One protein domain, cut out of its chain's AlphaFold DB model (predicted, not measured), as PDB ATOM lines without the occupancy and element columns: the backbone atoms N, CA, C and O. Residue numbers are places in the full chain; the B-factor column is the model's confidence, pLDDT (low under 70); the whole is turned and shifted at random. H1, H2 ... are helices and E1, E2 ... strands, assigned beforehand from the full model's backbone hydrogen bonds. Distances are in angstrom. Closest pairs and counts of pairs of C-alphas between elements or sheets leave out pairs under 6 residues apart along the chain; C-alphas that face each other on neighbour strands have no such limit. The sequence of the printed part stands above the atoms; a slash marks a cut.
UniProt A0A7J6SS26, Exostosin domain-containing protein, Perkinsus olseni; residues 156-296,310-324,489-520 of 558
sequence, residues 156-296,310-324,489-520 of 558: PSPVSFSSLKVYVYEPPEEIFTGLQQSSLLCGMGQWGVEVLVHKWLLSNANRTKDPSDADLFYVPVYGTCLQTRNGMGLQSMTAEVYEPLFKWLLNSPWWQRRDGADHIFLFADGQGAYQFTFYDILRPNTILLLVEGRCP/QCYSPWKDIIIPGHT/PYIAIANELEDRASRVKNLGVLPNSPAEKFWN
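Overview. This is residues 156 to 296, 310 to 324 and 489 to 520 of the 558 residues of the protein "Exostosin domain-containing protein" of Perkinsus olseni (UniProt A0A7J6SS26). A small, twisted sheet of four parallel strands forms the core, with H3 and the long H9 over one face and H7 on the face opposite H3. H1, H2 and H4 gather past the strands' last residues, the kinked H5 joins on at H1 and H4, and short unnamed stretches pair along both edge strands. The printed part has 188 residues, with nine named helices and four named strands in the order E1 H1 H2 H3 E2 H4 H5 H6 E3 H7 H8 E4 H9. The sheet runs E1 E2 E3 E4; the class is mixed, helices and strands, with under half of the residues in named elements. The whole is compact, with a radius of gyration of the C-alphas of 15.6 A and spans of 45 by 36 by 32 A.

Along the chain. E1, residues 166 to 168, begins at C-alpha 166 (52.701, 92.770, 127.030). H1, 173 to 180, and H2, 183 to 186, precede H3, 193 to 203, 15.2 A long. E2 is 216 to 219, H4 223 to 228, H5 234 to 250, 21.0 A, and H6 253 to 256. E3 is 263 to 267, 13.4 A, H7 272 to 275, H8 279 to 282 and E4 287 to 290. H9, 489 to 506, 25.8 A, ends at C-alpha 506 (67.377, 86.282, 132.943).

Arrangement. E1 and E2 are parallel at 21 degrees, with N 218 and O 167 2.8 A apart; E2 and E3 at 41 degrees, with N 264 and O 217 at 2.7 A; E3 and E4 at 15 degrees, with N 289 and O 265 at 2.8 A. Three strand-helix-strand units, parallel neighbours with helices between, join them; that of E3, H7 H8, E4 has a right-handed crossover. H3 is on the sheet at a height of 9.0 A; H9 is on it too, with C-alphas 216 and 501 closest at 6.8 A. H6 only grazes the sheet; H8 is only just not on it, with 4 pairs of C-alphas within 10 A. H5 touches H1 at a steep tilt of 61 degrees, C-alphas 175 and 241 closest at 5.9 A. H4 and H5 form a helical hairpin, only just touching with 3 pairs. H4 touches H7, C-alphas 223 and 275 closest at 5.9 A; H2 only just touches H3, 183 to 195, 6.4 A. Every O i to N i+4 pair is within hydrogen-bond range in H3, H4 and H9, against 2 of 4 in H1 and 11 of 13 in H5; H2, H6, H7 and H8 are too short for one.

Size, cuts and confidence. The farthest C-alphas, Leu 184 and Asn 512, are 46.3 A apart. Residues 297 to 309 and 325 to 488 are not printed; each gap is 11.5 A. The link H3 to E2 is long. Confidence is low at, among others, residues 175 to 182 and 506 to 520.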
ATOM      1  N   PRO A 156      43.255 105.831 128.741       84.44
ATOM      2  CA  PRO A 156      43.323 106.112 130.178       84.44
ATOM      3  C   PRO A 156      44.629 106.784 130.608       84.44
ATOM      4  O   PRO A 156      44.645 107.542 131.569       84.44
ATOM      5  N   SER A 157      45.732 106.485 129.917       89.44
ATOM      6  CA  SER A 157      47.040 107.081 130.175       89.44
ATOM      7  C   SER A 157      47.952 106.915 128.954       89.44
ATOM      8  O   SER A 157      47.928 105.842 128.345       89.44
ATOM      9  N   PRO A 158      48.783 107.920 128.611       89.44
ATOM     10  CA  PRO A 158      49.771 107.813 127.534       89.44
ATOM     11  C   PRO A 158      51.022 107.010 127.936       89.44
ATOM     12  O   PRO A 158      51.872 106.721 127.090       89.44
ATOM     13  N   VAL A 159      51.161 106.663 129.222       92.31
ATOM     14  CA  VAL A 159      52.332 105.964 129.763       92.31
ATOM     15  C   VAL A 159      52.543 104.655 129.016       92.31
ATOM     16  O   VAL A 159      51.647 103.819 128.921       92.31
ATOM     17  N   SER A 160      53.750 104.471 128.500       91.50
ATOM     18  CA  SER A 160      54.152 103.303 127.724       91.50
ATOM     19  C   SER A 160      55.360 102.643 128.376       91.50
ATOM     20  O   SER A 160      56.075 103.275 129.153       91.50
ATOM     21  N   PHE A 161      55.581 101.367 128.081       93.44
ATOM     22  CA  PHE A 161      56.768 100.675 128.569       93.44
ATOM     23  C   PHE A 161      57.996 101.088 127.746       93.44
ATOM     24  O   PHE A 161      57.895 101.321 126.537       93.44
ATOM     25  N   SER A 162      59.172 101.120 128.368       90.44
ATOM     26  CA  SER A 162      60.430 101.452 127.691       90.44
ATOM     27  C   SER A 162      60.769 100.427 126.607       90.44
ATOM     28  O   SER A 162      61.170 100.777 125.498       90.44
ATOM     29  N   SER A 163      60.617  99.140 126.926       89.06
ATOM     30  CA  SER A 163      60.934  98.043 125.997       89.06
ATOM     31  C   SER A 163      60.061  96.802 126.159       89.06
ATOM     32  O   SER A 163      60.024  95.973 125.250       89.06
ATOM     33  N   LEU A 164      59.346  96.680 127.280       94.31
ATOM     34  CA  LEU A 164      58.525  95.514 127.583       94.31
ATOM     35  C   LEU A 164      57.364  95.355 126.601       94.31
ATOM     36  O   LEU A 164      56.616  96.304 126.389       94.31
ATOM     37  N   LYS A 165      57.164  94.148 126.060       96.44
ATOM     38  CA  LYS A 165      55.961  93.781 125.297       96.44
ATOM     39  C   LYS A 165      54.987  92.983 126.152       96.44
ATOM     40  O   LYS A 165      55.344  91.936 126.689       96.44
ATOM     41  N   VAL A 166      53.741  93.445 126.241       97.50
ATOM     42  CA  VAL A 166      52.701  92.770 127.030       97.50
ATOM     43  C   VAL A 166      51.628  92.214 126.105       97.50
ATOM     44  O   VAL A 166      51.047  92.949 125.304       97.50
ATOM     45  N   TYR A 167      51.347  90.920 126.220       97.56
ATOM     46  CA  TYR A 167      50.162  90.321 125.618       97.56
ATOM     47  C   TYR A 167      49.012  90.373 126.617       97.56
ATOM     48  O   TYR A 167      49.147  89.940 127.759       97.56
ATOM     49  N   VAL A 168      47.871  90.901 126.193       95.44
ATOM     50  CA  VAL A 168      46.647  90.915 127.001       95.44
ATOM     51  C   VAL A 168      45.762  89.788 126.501       95.44
ATOM     52  O   VAL A 168      45.393  89.793 125.325       95.44
ATOM     53  N   TYR A 169      45.444  88.828 127.368       92.06
ATOM     54  CA  TYR A 169      44.558  87.736 126.986       92.06
ATOM     55  C   TYR A 169      43.153  88.246 126.664       92.06
ATOM     56  O   TYR A 169      42.567  89.024 127.416       92.06
ATOM     57  N   GLU A 170      42.605  87.713 125.574       86.25
ATOM     58  CA  GLU A 170      41.200  87.820 125.183       86.25
ATOM     59  C   GLU A 170      40.608  86.398 125.188       86.25
ATOM     60  O   GLU A 170      40.694  85.687 124.184       86.25
ATOM     61  N   PRO A 171      40.119  85.903 126.338       74.50
ATOM     62  CA  PRO A 171      39.496  84.587 126.433       74.50
ATOM     63  C   PRO A 171      38.225  84.488 125.578       74.50
ATOM     64  O   PRO A 171      37.654  85.518 125.213       74.50
ATOM     65  N   PRO A 172      37.772  83.256 125.272       78.31
ATOM     66  CA  PRO A 172      36.556  83.017 124.500       78.31
ATOM     67  C   PRO A 172      35.364  83.838 125.002       78.31
ATOM     68  O   PRO A 172      35.194  84.035 126.211       78.31
ATOM     69  N   GLU A 173      34.543  84.312 124.065       72.12
ATOM     70  CA  GLU A 173      33.431  85.232 124.325       72.12
ATOM     71  C   GLU A 173      32.449  84.674 125.367       72.12
ATOM     72  O   GLU A 173      31.913  85.424 126.182       72.12
ATOM     73  N   GLU A 174      32.292  83.351 125.430       71.19
ATOM     74  CA  GLU A 174      31.440  82.654 126.396       71.19
ATOM     75  C   GLU A 174      31.919  82.810 127.849       71.19
ATOM     76  O   GLU A 174      31.119  82.717 128.774       71.19
ATOM     77  N   ILE A 175      33.219  83.054 128.055       69.06
ATOM     78  CA  ILE A 175      33.840  83.289 129.368       69.06
ATOM     79  C   ILE A 175      33.887  84.798 129.666       69.06
ATOM     80  O   ILE A 175      33.748  85.216 130.815       69.06
ATOM     81  N   PHE A 176      34.093  85.630 128.637       66.81
ATOM     82  CA  PHE A 176      34.407  87.057 128.786       66.81
ATOM     83  C   PHE A 176      33.229  88.026 128.664       66.81
ATOM     84  O   PHE A 176      33.330  89.143 129.182       66.81
ATOM     85  N   THR A 177      32.107  87.619 128.063       59.22
ATOM     86  CA  THR A 177      30.887  88.445 127.985       59.22
ATOM     87  C   THR A 177      30.447  88.944 129.363       59.22
ATOM     88  O   THR A 177      30.081  90.104 129.488       59.22
ATOM     89  N   GLY A 178      30.605  88.161 130.433       55.97
ATOM     90  CA  GLY A 178      30.294  88.618 131.797       55.97
ATOM     91  C   GLY A 178      31.317  89.570 132.443       55.97
ATOM     92  O   GLY A 178      30.961  90.297 133.369       55.97
ATOM     93  N   LEU A 179      32.578  89.578 131.986       57.53
ATOM     94  CA  LEU A 179      33.692  90.265 132.663       57.53
ATOM     95  C   LEU A 179      33.938  91.695 132.164       57.53
ATOM     96  O   LEU A 179      34.361  92.549 132.939       57.53
ATOM     97  N   GLN A 180      33.691  91.971 130.879       61.12
ATOM     98  CA  GLN A 180      34.051  93.252 130.248       61.12
ATOM     99  C   GLN A 180      32.882  94.229 130.043       61.12
ATOM    100  O   GLN A 180      33.113  95.386 129.688       61.12
ATOM    101  N   GLN A 181      31.638  93.798 130.269       61.12
ATOM    102  CA  GLN A 181      30.439  94.584 129.946       61.12
ATOM    103  C   GLN A 181      30.162  95.761 130.895       61.12
ATOM    104  O   GLN A 181      29.271  96.550 130.624       61.12
ATOM    105  N   SER A 182      30.931  95.920 131.971       69.25
ATOM    106  CA  SER A 182      30.608  96.858 133.054       69.25
ATOM    107  C   SER A 182      31.754  97.833 133.339       69.25
ATOM    108  O   SER A 182      32.116  98.041 134.491       69.25
ATOM    109  N   SER A 183      32.396  98.401 132.315       78.25
ATOM    110  CA  SER A 183      33.579  99.251 132.495       78.25
ATOM    111  C   SER A 183      33.310 100.512 133.321       78.25
ATOM    112  O   SER A 183      34.164 100.870 134.131       78.25
ATOM    113  N   LEU A 184      32.153 101.161 133.168       80.19
ATOM    114  CA  LEU A 184      31.759 102.295 134.010       80.19
ATOM    115  C   LEU A 184      31.486 101.830 135.442       80.19
ATOM    116  O   LEU A 184      32.052 102.373 136.385       80.19
ATOM    117  N   LEU A 185      30.676 100.781 135.617       79.00
ATOM    118  CA  LEU A 185      30.311 100.282 136.950       79.00
ATOM    119  C   LEU A 185      31.516  99.744 137.740       79.00
ATOM    120  O   LEU A 185      31.625  99.953 138.951       79.00
ATOM    121  N   CYS A 186      32.401  99.016 137.062       83.00
ATOM    122  CA  CYS A 186      33.579  98.397 137.650       83.00
ATOM    123  C   CYS A 186      34.733  99.387 137.810       83.00
ATOM    124  O   CYS A 186      35.548  99.184 138.698       83.00
ATOM    125  N   GLY A 187      34.852 100.392 136.932       86.25
ATOM    126  CA  GLY A 187      36.015 101.285 136.842       86.25
ATOM    127  C   GLY A 187      35.997 102.476 137.795       86.25
ATOM    128  O   GLY A 187      36.908 103.296 137.733       86.25
ATOM    129  N   MET A 188      34.975 102.566 138.647       81.12
ATOM    130  CA  MET A 188      34.785 103.636 139.626       81.12
ATOM    131  C   MET A 188      34.920 103.144 141.069       81.12
ATOM    132  O   MET A 188      34.602 101.991 141.409       81.12
ATOM    133  N   GLY A 189      35.294 104.073 141.944       83.44
ATOM    134  CA  GLY A 189      35.518 103.833 143.360       83.44
ATOM    135  C   GLY A 189      36.773 103.006 143.632       83.44
ATOM    136  O   GLY A 189      37.502 102.598 142.736       83.44
ATOM    137  N   GLN A 190      37.009 102.690 144.906       84.75
ATOM    138  CA  GLN A 190      38.287 102.139 145.389       84.75
ATOM    139  C   GLN A 190      38.813 100.875 144.687       84.75
ATOM    140  O   GLN A 190      40.021 100.635 144.711       84.75
ATOM    141  N   TRP A 191      37.940 100.097 144.044       86.44
ATOM    142  CA  TRP A 191      38.282  98.857 143.342       86.44
ATOM    143  C   TRP A 191      38.467  99.021 141.826       86.44
ATOM    144  O   TRP A 191      38.760  98.043 141.142       86.44
ATOM    145  N   GLY A 192      38.337 100.243 141.294       89.50
ATOM    146  CA  GLY A 192      38.372 100.535 139.857       89.50
ATOM    147  C   GLY A 192      39.647 100.110 139.129       89.50
ATOM    148  O   GLY A 192      39.655  99.968 137.904       89.50
ATOM    149  N   VAL A 193      40.723  99.839 139.872       92.50
ATOM    150  CA  VAL A 193      42.058  99.548 139.336       92.50
ATOM    151  C   VAL A 193      42.117  98.316 138.421       92.50
ATOM    152  O   VAL A 193      42.929  98.316 137.499       92.50
ATOM    153  N   GLU A 194      41.236  97.314 138.585       90.50
ATOM    154  CA  GLU A 194      41.129  96.173 137.645       90.50
ATOM    155  C   GLU A 194      40.826  96.650 136.220       90.50
ATOM    156  O   GLU A 194      41.411  96.171 135.247       90.50
ATOM    157  N   VAL A 195      39.929  97.630 136.099       90.00
ATOM    158  CA  VAL A 195      39.479  98.175 134.815       90.00
ATOM    159  C   VAL A 195      40.498  99.159 134.273       90.00
ATOM    160  O   VAL A 195      40.810  99.114 133.084       90.00
ATOM    161  N   LEU A 196      41.017 100.032 135.137       93.25
ATOM    162  CA  LEU A 196      41.967 101.072 134.757       93.25
ATOM    163  C   LEU A 196      43.253 100.462 134.192       93.25
ATOM    164  O   LEU A 196      43.643 100.785 133.069       93.25
ATOM    165  N   VAL A 197      43.857  99.504 134.907       95.25
ATOM    166  CA  VAL A 197      45.061  98.800 134.437       95.25
ATOM    167  C   VAL A 197      44.765  97.999 133.174       95.25
ATOM    168  O   VAL A 197      45.538  98.066 132.220       95.25
ATOM    169  N   HIS A 198      43.639  97.284 133.112       93.50
ATOM    170  CA  HIS A 198      43.310  96.505 131.924       93.50
ATOM    171  C   HIS A 198      43.124  97.388 130.681       93.50
ATOM    172  O   HIS A 198      43.706  97.098 129.637       93.50
ATOM    173  N   LYS A 199      42.375  98.493 130.771       91.56
ATOM    174  CA  LYS A 199      42.182  99.417 129.640       91.56
ATOM    175  C   LYS A 199      43.464 100.131 129.243       91.56
ATOM    176  O   LYS A 199      43.709 100.315 128.048       91.56
ATOM    177  N   TRP A 200      44.290 100.502 130.219       94.81
ATOM    178  CA  TRP A 200      45.621 101.028 129.950       94.81
ATOM    179  C   TRP A 200      46.437 100.017 129.142       94.81
ATOM    180  O   TRP A 200      46.884 100.349 128.051       94.81
ATOM    181  N   LEU A 201      46.520  98.754 129.572       95.44
ATOM    182  CA  LEU A 201      47.228  97.704 128.832       95.44
ATOM    183  C   LEU A 201      46.628  97.436 127.442       95.44
ATOM    184  O   LEU A 201      47.381  97.232 126.493       95.44
ATOM    185  N   LEU A 202      45.297  97.464 127.289       92.38
ATOM    186  CA  LEU A 202      44.625  97.270 125.995       92.38
ATOM    187  C   LEU A 202      44.969  98.361 124.970       92.38
ATOM    188  O   LEU A 202      45.005  98.061 123.773       92.38
ATOM    189  N   SER A 203      45.188  99.593 125.437       91.50
ATOM    190  CA  SER A 203      45.478 100.781 124.618       91.50
ATOM    191  C   SER A 203      46.969 101.147 124.556       91.50
ATOM    192  O   SER A 203      47.355 102.005 123.764       91.50
ATOM    193  N   ASN A 204      47.806 100.466 125.342       94.44
ATOM    194  CA  ASN A 204      49.236 100.719 125.455       94.44
ATOM    195  C   ASN A 204      49.977 100.482 124.128       94.44
ATOM    196  O   ASN A 204      49.763  99.469 123.458       94.44
ATOM    197  N   ALA A 205      50.917 101.367 123.786       94.06
ATOM    198  CA  ALA A 205      51.710 101.261 122.559       94.06
ATOM    199  C   ALA A 205      52.588  99.994 122.500       94.06
ATOM    200  O   ALA A 205      52.929  99.513 121.417       94.06
ATOM    201  N   ASN A 206      52.946  99.424 123.653       95.56
ATOM    202  CA  ASN A 206      53.735  98.202 123.735       95.56
ATOM    203  C   ASN A 206      52.892  96.928 123.864       95.56
ATOM    204  O   ASN A 206      53.454  95.839 124.017       95.56
ATOM    205  N   ARG A 207      51.562  97.025 123.777       96.00
ATOM    206  CA  ARG A 207      50.715  95.840 123.681       96.00
ATOM    207  C   ARG A 207      51.034  95.077 122.397       96.00
ATOM    208  O   ARG A 207      50.971  95.639 121.304       96.00
ATOM    209  N   THR A 208      51.316  93.783 122.510       96.56
ATOM    210  CA  THR A 208      51.434  92.896 121.346       96.56
ATOM    211  C   THR A 208      50.154  92.088 121.137       96.56
ATOM    212  O   THR A 208      49.512  91.650 122.093       96.56
ATOM    213  N   LYS A 209      49.774  91.895 119.869       95.50
ATOM    214  CA  LYS A 209      48.725  90.945 119.459       95.50
ATOM    215  C   LYS A 209      49.291  89.565 119.128       95.50
ATOM    216  O   LYS A 209      48.527  88.612 119.020       95.50
ATOM    217  N   ASP A 210      50.609  89.465 118.962       95.69
ATOM    218  CA  ASP A 210      51.311  88.206 118.760       95.69
ATOM    219  C   ASP A 210      51.894  87.744 120.105       95.69
ATOM    220  O   ASP A 210      52.853  88.347 120.598       95.69
ATOM    221  N   PRO A 211      51.343  86.686 120.722       95.25
ATOM    222  CA  PRO A 211      51.840  86.194 122.001       95.25
ATOM    223  C   PRO A 211      53.274  85.634 121.923       95.25
ATOM    224  O   PRO A 211      53.924  85.488 122.957       95.25
ATOM    225  N   SER A 212      53.814  85.360 120.728       94.12
ATOM    226  CA  SER A 212      55.215  84.945 120.569       94.12
ATOM    227  C   SER A 212      56.224  86.069 120.830       94.12
ATOM    228  O   SER A 212      57.328  85.786 121.293       94.12
ATOM    229  N   ASP A 213      55.814  87.324 120.625       94.69
ATOM    230  CA  ASP A 213      56.598  88.543 120.891       94.69
ATOM    231  C   ASP A 213      56.429  89.048 122.339       94.69
ATOM    232  O   ASP A 213      56.950  90.090 122.722       94.69
ATOM    233  N   ALA A 214      55.651  88.340 123.163       95.94
ATOM    234  CA  ALA A 214      55.291  88.801 124.495       95.94
ATOM    235  C   ALA A 214      56.337  88.447 125.558       95.94
ATOM    236  O   ALA A 214      56.738  87.285 125.729       95.94
ATOM    237  N   ASP A 215      56.689  89.458 126.347       94.31
ATOM    238  CA  ASP A 215      57.540  89.334 127.521       94.31
ATOM    239  C   ASP A 215      56.740  88.950 128.763       94.31
ATOM    240  O   ASP A 215      57.175  88.074 129.509       94.31
ATOM    241  N   LEU A 216      55.578  89.584 128.949       96.56
ATOM    242  CA  LEU A 216      54.608  89.293 130.005       96.56
ATOM    243  C   LEU A 216      53.199  89.121 129.423       96.56
ATOM    244  O   LEU A 216      52.879  89.636 128.349       96.56
ATOM    245  N   PHE A 217      52.352  88.418 130.167       96.88
ATOM    246  CA  PHE A 217      50.970  88.107 129.826       96.88
ATOM    247  C   PHE A 217      50.038  88.655 130.899       96.88
ATOM    248  O   PHE A 217      50.145  88.267 132.052       96.88
ATOM    249  N   TYR A 218      49.090  89.513 130.548       96.75
ATOM    250  CA  TYR A 218      48.070  89.981 131.485       96.75
ATOM    251  C   TYR A 218      46.791  89.151 131.361       96.75
ATOM    252  O   TYR A 218      46.267  88.988 130.254       96.75
ATOM    253  N   VAL A 219      46.283  88.651 132.492       93.25
ATOM    254  CA  VAL A 219      45.032  87.883 132.577       93.25
ATOM    255  C   VAL A 219      43.958  88.731 133.277       93.25
ATOM    256  O   VAL A 219      44.044  88.944 134.487       93.25
ATOM    257  N   PRO A 220      42.924  89.213 132.560       89.44
ATOM    258  CA  PRO A 220      41.852  89.993 133.176       89.44
ATOM    259  C   PRO A 220      40.884  89.074 133.936       89.44
ATOM    260  O   PRO A 220      40.219  88.242 133.320       89.44
ATOM    261  N   VAL A 221      40.793  89.225 135.262       84.31
ATOM    262  CA  VAL A 221      39.938  88.383 136.128       84.31
ATOM    263  C   VAL A 221      38.711  89.096 136.699       84.31
ATOM    264  O   VAL A 221      37.694  88.436 136.884       84.31
ATOM    265  N   TYR A 222      38.770  90.417 136.930       83.94
ATOM    266  CA  TYR A 222      37.634  91.251 137.370       83.94
ATOM    267  C   TYR A 222      36.899  90.735 138.620       83.94
ATOM    268  O   TYR A 222      35.676  90.874 138.750       83.94
ATOM    269  N   GLY A 223      37.624  90.098 139.538       81.62
ATOM    270  CA  GLY A 223      36.992  89.320 140.596       81.62
ATOM    271  C   GLY A 223      36.238  90.172 141.605       81.62
ATOM    272  O   GLY A 223      35.157  89.792 142.067       81.62
ATOM    273  N   THR A 224      36.749  91.373 141.869       83.31
ATOM    274  CA  THR A 224      36.106  92.314 142.785       83.31
ATOM    275  C   THR A 224      34.860  92.917 142.163       83.31
ATOM    276  O   THR A 224      33.838  93.050 142.847       83.31
ATOM    277  N   CYS A 225      34.891  93.215 140.863       82.06
ATOM    278  CA  CYS A 225      33.700  93.702 140.183       82.06
ATOM    279  C   CYS A 225      32.584  92.647 140.113       82.06
ATOM    280  O   CYS A 225      31.435  92.946 140.456       82.06
ATOM    281  N   LEU A 226      32.908  91.406 139.736       79.50
ATOM    282  CA  LEU A 226      31.924  90.324 139.647       79.50
ATOM    283  C   LEU A 226      31.166  90.112 140.961       79.50
ATOM    284  O   LEU A 226      29.939  89.971 140.963       79.50
ATOM    285  N   GLN A 227      31.880  90.125 142.085       77.75
ATOM    286  CA  GLN A 227      31.253  89.947 143.386       77.75
ATOM    287  C   GLN A 227      30.491  91.199 143.824       77.75
ATOM    288  O   GLN A 227      29.311  91.130 144.165       77.75
ATOM    289  N   THR A 228      31.169  92.347 143.842       72.31
ATOM    290  CA  THR A 228      30.665  93.533 144.543       72.31
ATOM    291  C   THR A 228      29.657  94.324 143.722       72.31
ATOM    292  O   THR A 228      28.772  94.966 144.286       72.31
ATOM    293  N   ARG A 229      29.771  94.289 142.392       72.06
ATOM    294  CA  ARG A 229      28.931  95.081 141.488       72.06
ATOM    295  C   ARG A 229      27.913  94.224 140.744       72.06
ATOM    296  O   ARG A 229      26.746  94.602 140.678       72.06
ATOM    297  N   ASN A 230      28.322  93.050 140.257       69.94
ATOM    298  CA  ASN A 230      27.402  92.131 139.574       69.94
ATOM    299  C   ASN A 230      26.637  91.221 140.555       69.94
ATOM    300  O   ASN A 230      25.673  90.569 140.157       69.94
ATOM    301  N   GLY A 231      27.025  91.196 141.838       74.00
ATOM    302  CA  GLY A 231      26.348  90.419 142.878       74.00
ATOM    303  C   GLY A 231      26.543  88.907 142.744       74.00
ATOM    304  O   GLY A 231      25.759  88.136 143.300       74.00
ATOM    305  N   MET A 232      27.556  88.468 141.993       79.06
ATOM    306  CA  MET A 232      27.802  87.052 141.754       79.06
ATOM    307  C   MET A 232      28.377  86.394 143.016       79.06
ATOM    308  O   MET A 232      29.383  86.830 143.580       79.06
ATOM    309  N   GLY A 233      27.736  85.317 143.474       80.88
ATOM    310  CA  GLY A 233      28.243  84.524 144.592       80.88
ATOM    311  C   GLY A 233      29.547  83.804 144.228       80.88
ATOM    312  O   GLY A 233      29.764  83.451 143.072       80.88
ATOM    313  N   LEU A 234      30.396  83.522 145.222       79.75
ATOM    314  CA  LEU A 234      31.705  82.877 145.012       79.75
ATOM    315  C   LEU A 234      31.615  81.534 144.267       79.75
ATOM    316  O   LEU A 234      32.479  81.226 143.447       79.75
ATOM    317  N   GLN A 235      30.559  80.758 144.522       81.31
ATOM    318  CA  GLN A 235      30.310  79.488 143.834       81.31
ATOM    319  C   GLN A 235      30.037  79.692 142.339       81.31
ATOM    320  O   GLN A 235      30.681  79.041 141.523       81.31
ATOM    321  N   SER A 236      29.152  80.630 141.982       84.69
ATOM    322  CA  SER A 236      28.881  80.990 140.584       84.69
ATOM    323  C   SER A 236      30.114  81.565 139.902       84.69
ATOM    324  O   SER A 236      30.480  81.085 138.837       84.69
ATOM    325  N   MET A 237      30.832  82.499 140.541       82.25
ATOM    326  CA  MET A 237      32.082  83.031 139.976       82.25
ATOM    327  C   MET A 237      33.084  81.911 139.685       82.25
ATOM    328  O   MET A 237      33.706  81.880 138.627       82.25
ATOM    329  N   THR A 238      33.217  80.952 140.604       82.81
ATOM    330  CA  THR A 238      34.106  79.804 140.415       82.81
ATOM    331  C   THR A 238      33.660  78.934 139.248       82.81
ATOM    332  O   THR A 238      34.462  78.685 138.355       82.81
ATOM    333  N   ALA A 239      32.404  78.490 139.233       85.06
ATOM    334  CA  ALA A 239      31.916  77.525 138.253       85.06
ATOM    335  C   ALA A 239      31.752  78.120 136.844       85.06
ATOM    336  O   ALA A 239      32.036  77.448 135.855       85.06
ATOM    337  N   GLU A 240      31.291  79.367 136.755       83.62
ATOM    338  CA  GLU A 240      30.879  80.006 135.500       83.62
ATOM    339  C   GLU A 240      31.999  80.845 134.874       83.62
ATOM    340  O   GLU A 240      32.019  81.010 133.658       83.62
ATOM    341  N   VAL A 241      32.958  81.340 135.671       82.81
ATOM    342  CA  VAL A 241      34.012  82.249 135.188       82.81
ATOM    343  C   VAL A 241      35.408  81.677 135.409       82.81
ATOM    344  O   VAL A 241      36.139  81.444 134.443       82.81
ATOM    345  N   TYR A 242      35.807  81.421 136.658       83.81
ATOM    346  CA  TYR A 242      37.204  81.092 136.953       83.81
ATOM    347  C   TYR A 242      37.602  79.685 136.526       83.81
ATOM    348  O   TYR A 242      38.695  79.516 135.996       83.81
ATOM    349  N   GLU A 243      36.750  78.677 136.710       85.88
ATOM    350  CA  GLU A 243      37.032  77.320 136.238       85.88
ATOM    351  C   GLU A 243      37.217  77.265 134.715       85.88
ATOM    352  O   GLU A 243      38.233  76.719 134.273       85.88
ATOM    353  N   PRO A 244      36.296  77.811 133.893       87.06
ATOM    354  CA  PRO A 244      36.489  77.884 132.449       87.06
ATOM    355  C   PRO A 244      37.741  78.669 132.057       87.06
ATOM    356  O   PRO A 244      38.542  78.167 131.265       87.06
ATOM    357  N   LEU A 245      37.947  79.857 132.643       86.00
ATOM    358  CA  LEU A 245      39.115  80.698 132.373       86.00
ATOM    359  C   LEU A 245      40.412  79.949 132.676       86.00
ATOM    360  O   LEU A 245      41.330  79.933 131.859       86.00
ATOM    361  N   PHE A 246      40.480  79.299 133.835       85.38
ATOM    362  CA  PHE A 246      41.680  78.620 134.286       85.38
ATOM    363  C   PHE A 246      41.950  77.349 133.476       85.38
ATOM    364  O   PHE A 246      43.076  77.135 133.034       85.38
ATOM    365  N   LYS A 247      40.917  76.551 133.166       86.88
ATOM    366  CA  LYS A 247      41.038  75.400 132.251       86.88
ATOM    367  C   LYS A 247      41.543  75.830 130.874       86.88
ATOM    368  O   LYS A 247      42.389  75.152 130.296       86.88
ATOM    369  N   TRP A 248      41.040  76.938 130.340       88.75
ATOM    370  CA  TRP A 248      41.507  77.479 129.066       88.75
ATOM    371  C   TRP A 248      42.963  77.954 129.150       88.75
ATOM    372  O   TRP A 248      43.785  77.585 128.309       88.75
ATOM    373  N   LEU A 249      43.302  78.699 130.203       89.25
ATOM    374  CA  LEU A 249      44.632  79.258 130.409       89.25
ATOM    375  C   LEU A 249      45.702  78.168 130.565       89.25
ATOM    376  O   LEU A 249      46.718  78.225 129.880       89.25
ATOM    377  N   LEU A 250      45.456  77.140 131.385       87.00
ATOM    378  CA  LEU A 250      46.392  76.027 131.607       87.00
ATOM    379  C   LEU A 250      46.671  75.198 130.340       87.00
ATOM    380  O   LEU A 250      47.733  74.585 130.209       87.00
ATOM    381  N   ASN A 251      45.731  75.179 129.393       88.31
ATOM    382  CA  ASN A 251      45.903  74.526 128.094       88.31
ATOM    383  C   ASN A 251      46.614  75.418 127.061       88.31
ATOM    384  O   ASN A 251      46.929  74.959 125.963       88.31
ATOM    385  N   SER A 252      46.881  76.684 127.390       89.44
ATOM    386  CA  SER A 252      47.606  77.599 126.517       89.44
ATOM    387  C   SER A 252      49.091  77.217 126.447       89.44
ATOM    388  O   SER A 252      49.732  77.089 127.495       89.44
ATOM    389  N   PRO A 253      49.704  77.128 125.249       91.56
ATOM    390  CA  PRO A 253      51.150  76.907 125.142       91.56
ATOM    391  C   PRO A 253      51.951  78.040 125.804       91.56
ATOM    392  O   PRO A 253      53.062  77.826 126.286       91.56
ATOM    393  N   TRP A 254      51.367  79.240 125.876       92.25
ATOM    394  CA  TRP A 254      51.969  80.412 126.508       92.25
ATOM    395  C   TRP A 254      52.006  80.316 128.026       92.25
ATOM    396  O   TRP A 254      52.951  80.806 128.623       92.25
ATOM    397  N   TRP A 255      51.033  79.641 128.639       89.56
ATOM    398  CA  TRP A 255      51.103  79.291 130.055       89.56
ATOM    399  C   TRP A 255      52.181  78.231 130.287       89.56
ATOM    400  O   TRP A 255      53.110  78.420 131.071       89.56
ATOM    401  N   GLN A 256      52.096  77.127 129.541       86.94
ATOM    402  CA  GLN A 256      52.934  75.942 129.735       86.94
ATOM    403  C   GLN A 256      54.432  76.211 129.543       86.94
ATOM    404  O   GLN A 256      55.253  75.533 130.155       86.94
ATOM    405  N   ARG A 257      54.810  77.215 128.736       86.00
ATOM    406  CA  ARG A 257      56.224  77.543 128.466       86.00
ATOM    407  C   ARG A 257      57.021  77.901 129.725       86.00
ATOM    408  O   ARG A 257      58.234  77.697 129.750       86.00
ATOM    409  N   ARG A 258      56.356  78.485 130.724       83.62
ATOM    410  CA  ARG A 258      56.965  79.012 131.957       83.62
ATOM    411  C   ARG A 258      56.109  78.780 133.200       83.62
ATOM    412  O   ARG A 258      56.372  79.385 134.233       83.62
ATOM    413  N   ASP A 259      55.104  77.916 133.092       83.50
ATOM    414  CA  ASP A 259      54.155  77.602 134.161       83.50
ATOM    415  C   ASP A 259      53.559  78.854 134.835       83.50
ATOM    416  O   ASP A 259      53.428  78.926 136.053       83.50
ATOM    417  N   GLY A 260      53.259  79.881 134.034       87.56
ATOM    418  CA  GLY A 260      52.683  81.134 134.520       87.56
ATOM    419  C   GLY A 260      53.670  82.193 135.031       87.56
ATOM    420  O   GLY A 260      53.221  83.275 135.406       87.56
ATOM    421  N   ALA A 261      54.989  81.944 135.043       87.75
ATOM    422  CA  ALA A 261      55.989  82.866 135.627       87.75
ATOM    423  C   ALA A 261      56.037  84.263 134.994       87.75
ATOM    424  O   ALA A 261      56.555  85.201 135.600       87.75
ATOM    425  N   ASP A 262      55.523  84.400 133.778       92.50
ATOM    426  CA  ASP A 262      55.369  85.646 133.037       92.50
ATOM    427  C   ASP A 262      53.921  86.163 133.007       92.50
ATOM    428  O   ASP A 262      53.631  87.117 132.284       92.50
ATOM    429  N   HIS A 263      53.018  85.585 133.802       94.69
ATOM    430  CA  HIS A 263      51.607  85.963 133.860       94.69
ATOM    431  C   HIS A 263      51.319  86.894 135.030       94.69
ATOM    432  O   HIS A 263      51.716  86.644 136.167       94.69
ATOM    433  N   ILE A 264      50.576  87.955 134.735       95.94
ATOM    434  CA  ILE A 264      50.148  88.994 135.660       95.94
ATOM    435  C   ILE A 264      48.668  88.796 135.977       95.94
ATOM    436  O   ILE A 264      47.837  88.723 135.067       95.94
ATOM    437  N   PHE A 265      48.351  88.794 137.268       92.88
ATOM    438  CA  PHE A 265      46.988  88.849 137.790       92.88
ATOM    439  C   PHE A 265      46.831  90.081 138.673       92.88
ATOM    440  O   PHE A 265      47.719  90.383 139.469       92.88
ATOM    441  N   LEU A 266      45.704  90.780 138.547       92.69
ATOM    442  CA  LEU A 266      45.367  91.914 139.403       92.69
ATOM    443  C   LEU A 266      44.225  91.534 140.340       92.69
ATOM    444  O   LEU A 266      43.207  91.022 139.880       92.69
ATOM    445  N   PHE A 267      44.379  91.843 141.627       89.50
ATOM    446  CA  PHE A 267      43.308  91.753 142.617       89.50
ATOM    447  C   PHE A 267      43.166  93.087 143.357       89.50
ATOM    448  O   PHE A 267      44.093  93.546 144.028       89.50
ATOM    449  N   ALA A 268      41.999  93.717 143.212       88.88
ATOM    450  CA  ALA A 268      41.735  95.052 143.745       88.88
ATOM    451  C   ALA A 268      41.094  95.064 145.138       88.88
ATOM    452  O   ALA A 268      40.962  96.137 145.722       88.88
ATOM    453  N   ASP A 269      40.673  93.918 145.676       84.31
ATOM    454  CA  ASP A 269      40.040  93.842 146.994       84.31
ATOM    455  C   ASP A 269      41.072  93.893 148.135       84.31
ATOM    456  O   ASP A 269      42.142  93.290 148.059       84.31
ATOM    457  N   GLY A 270      40.717  94.559 149.238       73.19
ATOM    458  CA  GLY A 270      41.507  94.552 150.474       73.19
ATOM    459  C   GLY A 270      41.557  93.175 151.150       73.19
ATOM    460  O   GLY A 270      42.479  92.898 151.908       73.19
ATOM    461  N   GLN A 271      40.615  92.281 150.836       68.94
ATOM    462  CA  GLN A 271      40.655  90.863 151.207       68.94
ATOM    463  C   GLN A 271      41.536  90.033 150.257       68.94
ATOM    464  O   GLN A 271      41.488  88.802 150.287       68.94
ATOM    465  N   GLY A 272      42.320  90.690 149.398       67.88
ATOM    466  CA  GLY A 272      43.213  90.071 148.433       67.88
ATOM    467  C   GLY A 272      42.464  89.239 147.394       67.88
ATOM    468  O   GLY A 272      41.320  89.505 147.027       67.88
ATOM    469  N   ALA A 273      43.108  88.171 146.939       70.44
ATOM    470  CA  ALA A 273      42.562  87.261 145.941       70.44
ATOM    471  C   ALA A 273      41.539  86.250 146.500       70.44
ATOM    472  O   ALA A 273      41.304  85.221 145.874       70.44
ATOM    473  N   TYR A 274      40.919  86.511 147.661       70.81
ATOM    474  CA  TYR A 274      39.915  85.620 148.276       70.81
ATOM    475  C   TYR A 274      38.804  85.219 147.295       70.81
ATOM    476  O   TYR A 274      38.294  84.100 147.314       70.81
ATOM    477  N   GLN A 275      38.424  86.156 146.427       68.50
ATOM    478  CA  GLN A 275      37.390  85.959 145.419       68.50
ATOM    479  C   GLN A 275      37.790  84.940 144.346       68.50
ATOM    480  O   GLN A 275      36.922  84.497 143.606       68.50
ATOM    481  N   PHE A 276      39.062  84.550 144.265       73.31
ATOM    482  CA  PHE A 276      39.610  83.685 143.233       73.31
ATOM    483  C   PHE A 276      40.051  82.335 143.819       73.31
ATOM    484  O   PHE A 276      41.113  82.193 144.420       73.31
ATOM    485  N   THR A 277      39.236  81.301 143.612       70.75
ATOM    486  CA  THR A 277      39.398  79.970 144.231       70.75
ATOM    487  C   THR A 277      40.651  79.201 143.803       70.75
ATOM    488  O   THR A 277      41.062  78.283 144.509       70.75
ATOM    489  N   PHE A 278      41.308  79.590 142.704       74.69
ATOM    490  CA  PHE A 278      42.581  79.005 142.256       74.69
ATOM    491  C   PHE A 278      43.812  79.785 142.745       74.69
ATOM    492  O   PHE A 278      44.923  79.536 142.276       74.69
ATOM    493  N   TYR A 279      43.643  80.730 143.678       76.69
ATOM    494  CA  TYR A 279      44.718  81.610 144.133       76.69
ATOM    495  C   TYR A 279      45.945  80.850 144.637       76.69
ATOM    496  O   TYR A 279      47.053  81.147 144.206       76.69
ATOM    497  N   ASP A 280      45.764  79.835 145.483       72.62
ATOM    498  CA  ASP A 280      46.889  79.075 146.041       72.62
ATOM    499  C   ASP A 280      47.672  78.276 144.996       72.62
ATOM    500  O   ASP A 280      48.860  78.020 145.181       72.62
ATOM    501  N   ILE A 281      47.025  77.919 143.885       71.25
ATOM    502  CA  ILE A 281      47.666  77.232 142.760       71.25
ATOM    503  C   ILE A 281      48.459  78.237 141.919       71.25
ATOM    504  O   ILE A 281      49.558  77.933 141.469       71.25
ATOM    505  N   LEU A 282      47.915  79.441 141.723       75.31
ATOM    506  CA  LEU A 282      48.528  80.475 140.895       75.31
ATOM    507  C   LEU A 282      49.661  81.226 141.582       75.31
ATOM    508  O   LEU A 282      50.715  81.447 140.987       75.31
ATOM    509  N   ARG A 283      49.436  81.634 142.835       77.25
ATOM    510  CA  ARG A 283      50.292  82.581 143.551       77.25
ATOM    511  C   ARG A 283      51.775  82.220 143.561       77.25
ATOM    512  O   ARG A 283      52.557  83.166 143.552       77.25
ATOM    513  N   PRO A 284      52.224  80.944 143.603       75.62
ATOM    514  CA  PRO A 284      53.653  80.663 143.674       75.62
ATOM    515  C   PRO A 284      54.367  81.081 142.394       75.62
ATOM    516  O   PRO A 284      55.490  81.566 142.470       75.62
ATOM    517  N   ASN A 285      53.696  80.938 141.246       80.19
ATOM    518  CA  ASN A 285      54.311  81.019 139.931       80.19
ATOM    519  C   ASN A 285      53.808  82.194 139.091       80.19
ATOM    520  O   ASN A 285      54.149  82.234 137.928       80.19
ATOM    521  N   THR A 286      53.048  83.153 139.624       87.94
ATOM    522  CA  THR A 286      52.581  84.332 138.865       87.94
ATOM    523  C   THR A 286      53.018  85.649 139.502       87.94
ATOM    524  O   THR A 286      53.375  85.702 140.684       87.94
ATOM    525  N   ILE A 287      52.988  86.726 138.717       92.06
ATOM    526  CA  ILE A 287      53.165  88.104 139.187       92.06
ATOM    527  C   ILE A 287      51.801  88.631 139.637       92.06
ATOM    528  O   ILE A 287      50.850  88.656 138.855       92.06
ATOM    529  N   LEU A 288      51.697  89.082 140.884       91.62
ATOM    530  CA  LEU A 288      50.465  89.657 141.412       91.62
ATOM    531  C   LEU A 288      50.571  91.179 141.516       91.62
ATOM    532  O   LEU A 288      51.513  91.706 142.109       91.62
ATOM    533  N   LEU A 289      49.577  91.878 140.972       94.31
ATOM    534  CA  LEU A 289      49.281  93.272 141.285       94.31
ATOM    535  C   LEU A 289      48.186  93.287 142.353       94.31
ATOM    536  O   LEU A 289      47.079  92.804 142.114       94.31
ATOM    537  N   LEU A 290      48.491  93.812 143.534       90.88
ATOM    538  CA  LEU A 290      47.600  93.750 144.693       90.88
ATOM    539  C   LEU A 290      47.450  95.125 145.332       90.88
ATOM    540  O   LEU A 290      48.413  95.882 145.379       90.88
ATOM    541  N   VAL A 291      46.289  95.439 145.899       90.31
ATOM    542  CA  VAL A 291      46.153  96.624 146.775       90.31
ATOM    543  C   VAL A 291      46.551  96.343 148.229       90.31
ATOM    544  O   VAL A 291      46.738  97.271 149.013       90.31
ATOM    545  N   GLU A 292      46.682  95.060 148.575       83.75
ATOM    546  CA  GLU A 292      47.012  94.545 149.901       83.75
ATOM    547  C   GLU A 292      47.864  93.273 149.766       83.75
ATOM    548  O   GLU A 292      47.575  92.411 148.939       83.75
ATOM    549  N   GLY A 293      48.921  93.152 150.573       75.81
ATOM    550  CA  GLY A 293      49.830  92.003 150.553       75.81
ATOM    551  C   GLY A 293      49.552  90.960 151.643       75.81
ATOM    552  O   GLY A 293      50.219  89.924 151.684       75.81
ATOM    553  N   ARG A 294      48.581  91.198 152.533       73.38
ATOM    554  CA  ARG A 294      48.114  90.189 153.490       73.38
ATOM    555  C   ARG A 294      47.382  89.044 152.779       73.38
ATOM    556  O   ARG A 294      46.671  89.242 151.798       73.38
ATOM    557  N   CYS A 295      47.537  87.825 153.304       65.81
ATOM    558  CA  CYS A 295      46.764  86.673 152.849       65.81
ATOM    559  C   CYS A 295      45.250  86.946 152.899       65.81
ATOM    560  O   CYS A 295      44.792  87.601 153.841       65.81
ATOM    561  N   PRO A 296      44.466  86.351 151.983       62.06
ATOM    562  CA  PRO A 296      43.012  86.319 152.065       62.06
ATOM    563  C   PRO A 296      42.562  85.454 153.253       62.06
ATOM    564  O   PRO A 296      42.150  84.310 153.096       62.06
ATOM    565  N   GLN A 310      53.963  83.695 153.263       56.84
ATOM    566  CA  GLN A 310      54.010  83.054 151.943       56.84
ATOM    567  C   GLN A 310      53.010  83.620 150.917       56.84
ATOM    568  O   GLN A 310      53.045  83.203 149.760       56.84
ATOM    569  N   CYS A 311      52.122  84.552 151.283       67.56
ATOM    570  CA  CYS A 311      51.056  85.019 150.377       67.56
ATOM    571  C   CYS A 311      51.458  86.147 149.428       67.56
ATOM    572  O   CYS A 311      50.925  86.212 148.326       67.56
ATOM    573  N   TYR A 312      52.382  87.004 149.847       78.12
ATOM    574  CA  TYR A 312      52.941  88.086 149.047       78.12
ATOM    575  C   TYR A 312      54.456  87.945 149.032       78.12
ATOM    576  O   TYR A 312      55.081  87.743 150.076       78.12
ATOM    577  N   SER A 313      55.054  88.070 147.854       82.00
ATOM    578  CA  SER A 313      56.500  88.045 147.696       82.00
ATOM    579  C   SER A 313      56.970  89.334 147.025       82.00
ATOM    580  O   SER A 313      56.782  89.479 145.819       82.00
ATOM    581  N   PRO A 314      57.663  90.249 147.735       80.50
ATOM    582  CA  PRO A 314      58.131  91.518 147.156       80.50
ATOM    583  C   PRO A 314      59.140  91.331 146.014       80.50
ATOM    584  O   PRO A 314      59.448  92.259 145.269       80.50
ATOM    585  N   TRP A 315      59.673  90.118 145.871       80.56
ATOM    586  CA  TRP A 315      60.540  89.746 144.764       80.56
ATOM    587  C   TRP A 315      59.790  89.626 143.425       80.56
ATOM    588  O   TRP A 315      60.390  89.916 142.387       80.56
ATOM    589  N   LYS A 316      58.504  89.244 143.433       85.19
ATOM    590  CA  LYS A 316      57.682  89.066 142.218       85.19
ATOM    591  C   LYS A 316      56.423  89.937 142.188       85.19
ATOM    592  O   LYS A 316      56.074  90.437 141.129       85.19
ATOM    593  N   ASP A 317      55.785  90.151 143.329       89.56
ATOM    594  CA  ASP A 317      54.500  90.832 143.464       89.56
ATOM    595  C   ASP A 317      54.686  92.332 143.701       89.56
ATOM    596  O   ASP A 317      55.707  92.789 144.230       89.56
ATOM    597  N   ILE A 318      53.675  93.107 143.322       93.38
ATOM    598  CA  ILE A 318      53.692  94.566 143.368       93.38
ATOM    599  C   ILE A 318      52.439  95.036 144.104       93.38
ATOM    600  O   ILE A 318      51.317  94.713 143.709       93.38
ATOM    601  N   ILE A 319      52.640  95.820 145.166       93.19
ATOM    602  CA  ILE A 319      51.540  96.519 145.830       93.19
ATOM    603  C   ILE A 319      51.279  97.835 145.097       93.19
ATOM    604  O   ILE A 319      52.195  98.645 144.931       93.19
ATOM    605  N   ILE A 320      50.035  98.037 144.672       95.88
ATOM    606  CA  ILE A 320      49.538  99.208 143.944       95.88
ATOM    607  C   ILE A 320      48.497  99.957 144.793       95.88
ATOM    608  O   ILE A 320      47.864  99.358 145.664       95.88
ATOM    609  N   PRO A 321      48.298 101.268 144.589       95.56
ATOM    610  CA  PRO A 321      47.273 101.996 145.319       95.56
ATOM    611  C   PRO A 321      45.864 101.604 144.878       95.56
ATOM    612  O   PRO A 321      45.645 101.173 143.750       95.56
ATOM    613  N   GLY A 322      44.895 101.819 145.770       93.44
ATOM    614  CA  GLY A 322      43.482 101.799 145.401       93.44
ATOM    615  C   GLY A 322      43.136 102.982 144.495       93.44
ATOM    616  O   GLY A 322      43.936 103.905 144.318       93.44
ATOM    617  N   HIS A 323      41.943 102.965 143.912       92.12
ATOM    618  CA  HIS A 323      41.491 104.050 143.043       92.12
ATOM    619  C   HIS A 323      40.747 105.131 143.841       92.12
ATOM    620  O   HIS A 323      39.873 104.858 144.655       92.12
ATOM    621  N   THR A 324      41.102 106.393 143.622       90.44
ATOM    622  CA  THR A 324      40.278 107.532 144.037       90.44
ATOM    623  C   THR A 324      39.778 108.214 142.777       90.44
ATOM    624  O   THR A 324      40.587 108.572 141.920       90.44
ATOM    625  N   PRO A 489      50.506 106.176 139.135       97.62
ATOM    626  CA  PRO A 489      50.457 104.735 139.375       97.62
ATOM    627  C   PRO A 489      50.867 103.916 138.142       97.62
ATOM    628  O   PRO A 489      51.547 102.904 138.290       97.62
ATOM    629  N   TYR A 490      50.518 104.358 136.926       97.19
ATOM    630  CA  TYR A 490      50.893 103.660 135.691       97.19
ATOM    631  C   TYR A 490      52.404 103.658 135.455       97.19
ATOM    632  O   TYR A 490      52.949 102.623 135.084       97.19
ATOM    633  N   ILE A 491      53.093 104.778 135.709       96.81
ATOM    634  CA  ILE A 491      54.561 104.862 135.593       96.81
ATOM    635  C   ILE A 491      55.221 103.926 136.605       96.81
ATOM    636  O   ILE A 491      56.127 103.168 136.257       96.81
ATOM    637  N   ALA A 492      54.738 103.932 137.848       96.94
ATOM    638  CA  ALA A 492      55.247 103.056 138.894       96.94
ATOM    639  C   ALA A 492      55.065 101.572 138.538       96.94
ATOM    640  O   ALA A 492      56.016 100.795 138.610       96.94
ATOM    641  N   ILE A 493      53.863 101.190 138.092       97.31
ATOM    642  CA  ILE A 493      53.555  99.824 137.651       97.31
ATOM    643  C   ILE A 493      54.417  99.437 136.453       97.31
ATOM    644  O   ILE A 493      54.960  98.335 136.441       97.31
ATOM    645  N   ALA A 494      54.573 100.325 135.467       96.62
ATOM    646  CA  ALA A 494      55.412 100.068 134.305       96.62
ATOM    647  C   ALA A 494      56.851  99.752 134.729       96.62
ATOM    648  O   ALA A 494      57.350  98.677 134.407       96.62
ATOM    649  N   ASN A 495      57.472 100.621 135.530       95.38
ATOM    650  CA  ASN A 495      58.847 100.449 136.001       95.38
ATOM    651  C   ASN A 495      59.041  99.153 136.805       95.38
ATOM    652  O   ASN A 495      60.003  98.416 136.584       95.38
ATOM    653  N   GLU A 496      58.122  98.852 137.725       94.94
ATOM    654  CA  GLU A 496      58.175  97.623 138.523       94.94
ATOM    655  C   GLU A 496      58.026  96.382 137.623       94.94
ATOM    656  O   GLU A 496      58.807  95.437 137.746       94.94
ATOM    657  N   LEU A 497      57.087  96.383 136.669       95.62
ATOM    658  CA  LEU A 497      56.901  95.275 135.726       95.62
ATOM    659  C   LEU A 497      58.100  95.085 134.790       95.62
ATOM    660  O   LEU A 497      58.468  93.941 134.527       95.62
ATOM    661  N   GLU A 498      58.739  96.157 134.311       94.31
ATOM    662  CA  GLU A 498      59.956  96.055 133.492       94.31
ATOM    663  C   GLU A 498      61.098  95.392 134.271       94.31
ATOM    664  O   GLU A 498      61.770  94.487 133.760       94.31
ATOM    665  N   ASP A 499      61.278  95.770 135.537       90.50
ATOM    666  CA  ASP A 499      62.252  95.127 136.410       90.50
ATOM    667  C   ASP A 499      61.913  93.636 136.632       90.50
ATOM    668  O   ASP A 499      62.799  92.788 136.473       90.50
ATOM    669  N   ARG A 500      60.648  93.270 136.887       88.94
ATOM    670  CA  ARG A 500      60.252  91.855 137.062       88.94
ATOM    671  C   ARG A 500      60.419  91.052 135.777       88.94
ATOM    672  O   ARG A 500      60.950  89.944 135.819       88.94
ATOM    673  N   ALA A 501      60.055  91.615 134.631       89.88
ATOM    674  CA  ALA A 501      60.255  90.977 133.337       89.88
ATOM    675  C   ALA A 501      61.736  90.706 133.057       89.88
ATOM    676  O   ALA A 501      62.084  89.634 132.557       89.88
ATOM    677  N   SER A 502      62.629  91.636 133.418       85.62
ATOM    678  CA  SER A 502      64.072  91.425 133.280       85.62
ATOM    679  C   SER A 502      64.550  90.220 134.103       85.62
ATOM    680  O   SER A 502      65.339  89.409 133.612       85.62
ATOM    681  N   ARG A 503      64.008  90.031 135.316       82.56
ATOM    682  CA  ARG A 503      64.291  88.867 136.172       82.56
ATOM    683  C   ARG A 503      63.794  87.583 135.512       82.56
ATOM    684  O   ARG A 503      64.572  86.645 135.380       82.56
ATOM    685  N   VAL A 504      62.551  87.564 135.026       76.38
ATOM    686  CA  VAL A 504      61.961  86.398 134.341       76.38
ATOM    687  C   VAL A 504      62.753  86.013 133.083       76.38
ATOM    688  O   VAL A 504      63.029  84.833 132.873       76.38
ATOM    689  N   LYS A 505      63.193  86.987 132.274       73.56
ATOM    690  CA  LYS A 505      64.042  86.747 131.090       73.56
ATOM    691  C   LYS A 505      65.404  86.158 131.463       73.56
ATOM    692  O   LYS A 505      65.838  85.183 130.850       73.56
ATOM    693  N   ASN A 506      66.057  86.721 132.480       65.19
ATOM    694  CA  ASN A 506      67.377  86.282 132.943       65.19
ATOM    695  C   ASN A 506      67.364  84.882 133.578       65.19
ATOM    696  O   ASN A 506      68.408  84.240 133.661       65.19
ATOM    697  N   LEU A 507      66.193  84.395 133.996       57.34
ATOM    698  CA  LEU A 507      66.011  83.063 134.577       57.34
ATOM    699  C   LEU A 507      65.949  81.924 133.540       57.34
ATOM    700  O   LEU A 507      65.897  80.776 133.962       57.34
ATOM    701  N   GLY A 508      65.973  82.235 132.231       48.59
ATOM    702  CA  GLY A 508      66.146  81.335 131.075       48.59
ATOM    703  C   GLY A 508      65.797  79.854 131.276       48.59
ATOM    704  O   GLY A 508      66.593  79.139 131.865       48.59
ATOM    705  N   VAL A 509      64.653  79.405 130.725       44.66
ATOM    706  CA  VAL A 509      64.178  78.001 130.593       44.66
ATOM    707  C   VAL A 509      65.105  76.981 131.268       44.66
ATOM    708  O   VAL A 509      65.995  76.426 130.622       44.66
ATOM    709  N   LEU A 510      64.928  76.753 132.573       36.53
ATOM    710  CA  LEU A 510      65.718  75.765 133.304       36.53
ATOM    711  C   LEU A 510      65.398  74.368 132.745       36.53
ATOM    712  O   LEU A 510      64.277  73.889 132.934       36.53
ATOM    713  N   PRO A 511      66.345  73.673 132.087       34.22
ATOM    714  CA  PRO A 511      66.126  72.301 131.674       34.22
ATOM    715  C   PRO A 511      66.159  71.450 132.947       34.22
ATOM    716  O   PRO A 511      67.204  71.313 133.578       34.22
ATOM    717  N   ASN A 512      65.013  70.882 133.325       38.28
ATOM    718  CA  ASN A 512      64.856  69.907 134.415       38.28
ATOM    719  C   ASN A 512      64.908  70.429 135.865       38.28
ATOM    720  O   ASN A 512      65.277  69.667 136.760       38.28
ATOM    721  N   SER A 513      64.488  71.666 136.153       35.09
ATOM    722  CA  SER A 513      64.125  71.994 137.542       35.09
ATOM    723  C   SER A 513      62.687  71.534 137.807       35.09
ATOM    724  O   SER A 513      61.800  71.928 137.050       35.09
ATOM    725  N   PRO A 514      62.408  70.732 138.854       37.19
ATOM    726  CA  PRO A 514      61.038  70.478 139.281       37.19
ATOM    727  C   PRO A 514      60.340  71.822 139.510       37.19
ATOM    728  O   PRO A 514      60.894  72.686 140.199       37.19
ATOM    729  N   ALA A 515      59.147  71.993 138.934       40.75
ATOM    730  CA  ALA A 515      58.323  73.200 139.057       40.75
ATOM    731  C   ALA A 515      58.113  73.630 140.526       40.75
ATOM    732  O   ALA A 515      57.939  74.806 140.819       40.75
ATOM    733  N   GLU A 516      58.262  72.696 141.470       36.34
ATOM    734  CA  GLU A 516      58.181  72.916 142.916       36.34
ATOM    735  C   GLU A 516      59.277  73.819 143.517       36.34
ATOM    736  O   GLU A 516      59.163  74.189 144.685       36.34
ATOM    737  N   LYS A 517      60.342  74.179 142.781       38.75
ATOM    738  CA  LYS A 517      61.513  74.888 143.348       38.75
ATOM    739  C   LYS A 517      61.803  76.279 142.787       38.75
ATOM    740  O   LYS A 517      62.707  76.932 143.305       38.75
ATOM    741  N   PHE A 518      61.076  76.750 141.774       44.16
ATOM    742  CA  PHE A 518      61.435  78.006 141.102       44.16
ATOM    743  C   PHE A 518      61.220  79.248 141.990       44.16
ATOM    744  O   PHE A 518      62.061  80.144 141.982       44.16
ATOM    745  N   TRP A 519      60.191  79.249 142.850       47.62
ATOM    746  CA  TRP A 519      59.951  80.326 143.829       47.62
ATOM    747  C   TRP A 519      59.959  79.872 145.300       47.62
ATOM    748  O   TRP A 519      59.973  80.711 146.198       47.62
ATOM    749  N   ASN A 520      60.061  78.565 145.578       38.50
ATOM    750  CA  ASN A 520      60.188  78.012 146.938       38.50
ATOM    751  C   ASN A 520      61.622  78.044 147.504       38.50
ATOM    752  O   ASN A 520      61.964  77.258 148.384       38.50
TER     753      ASN A 520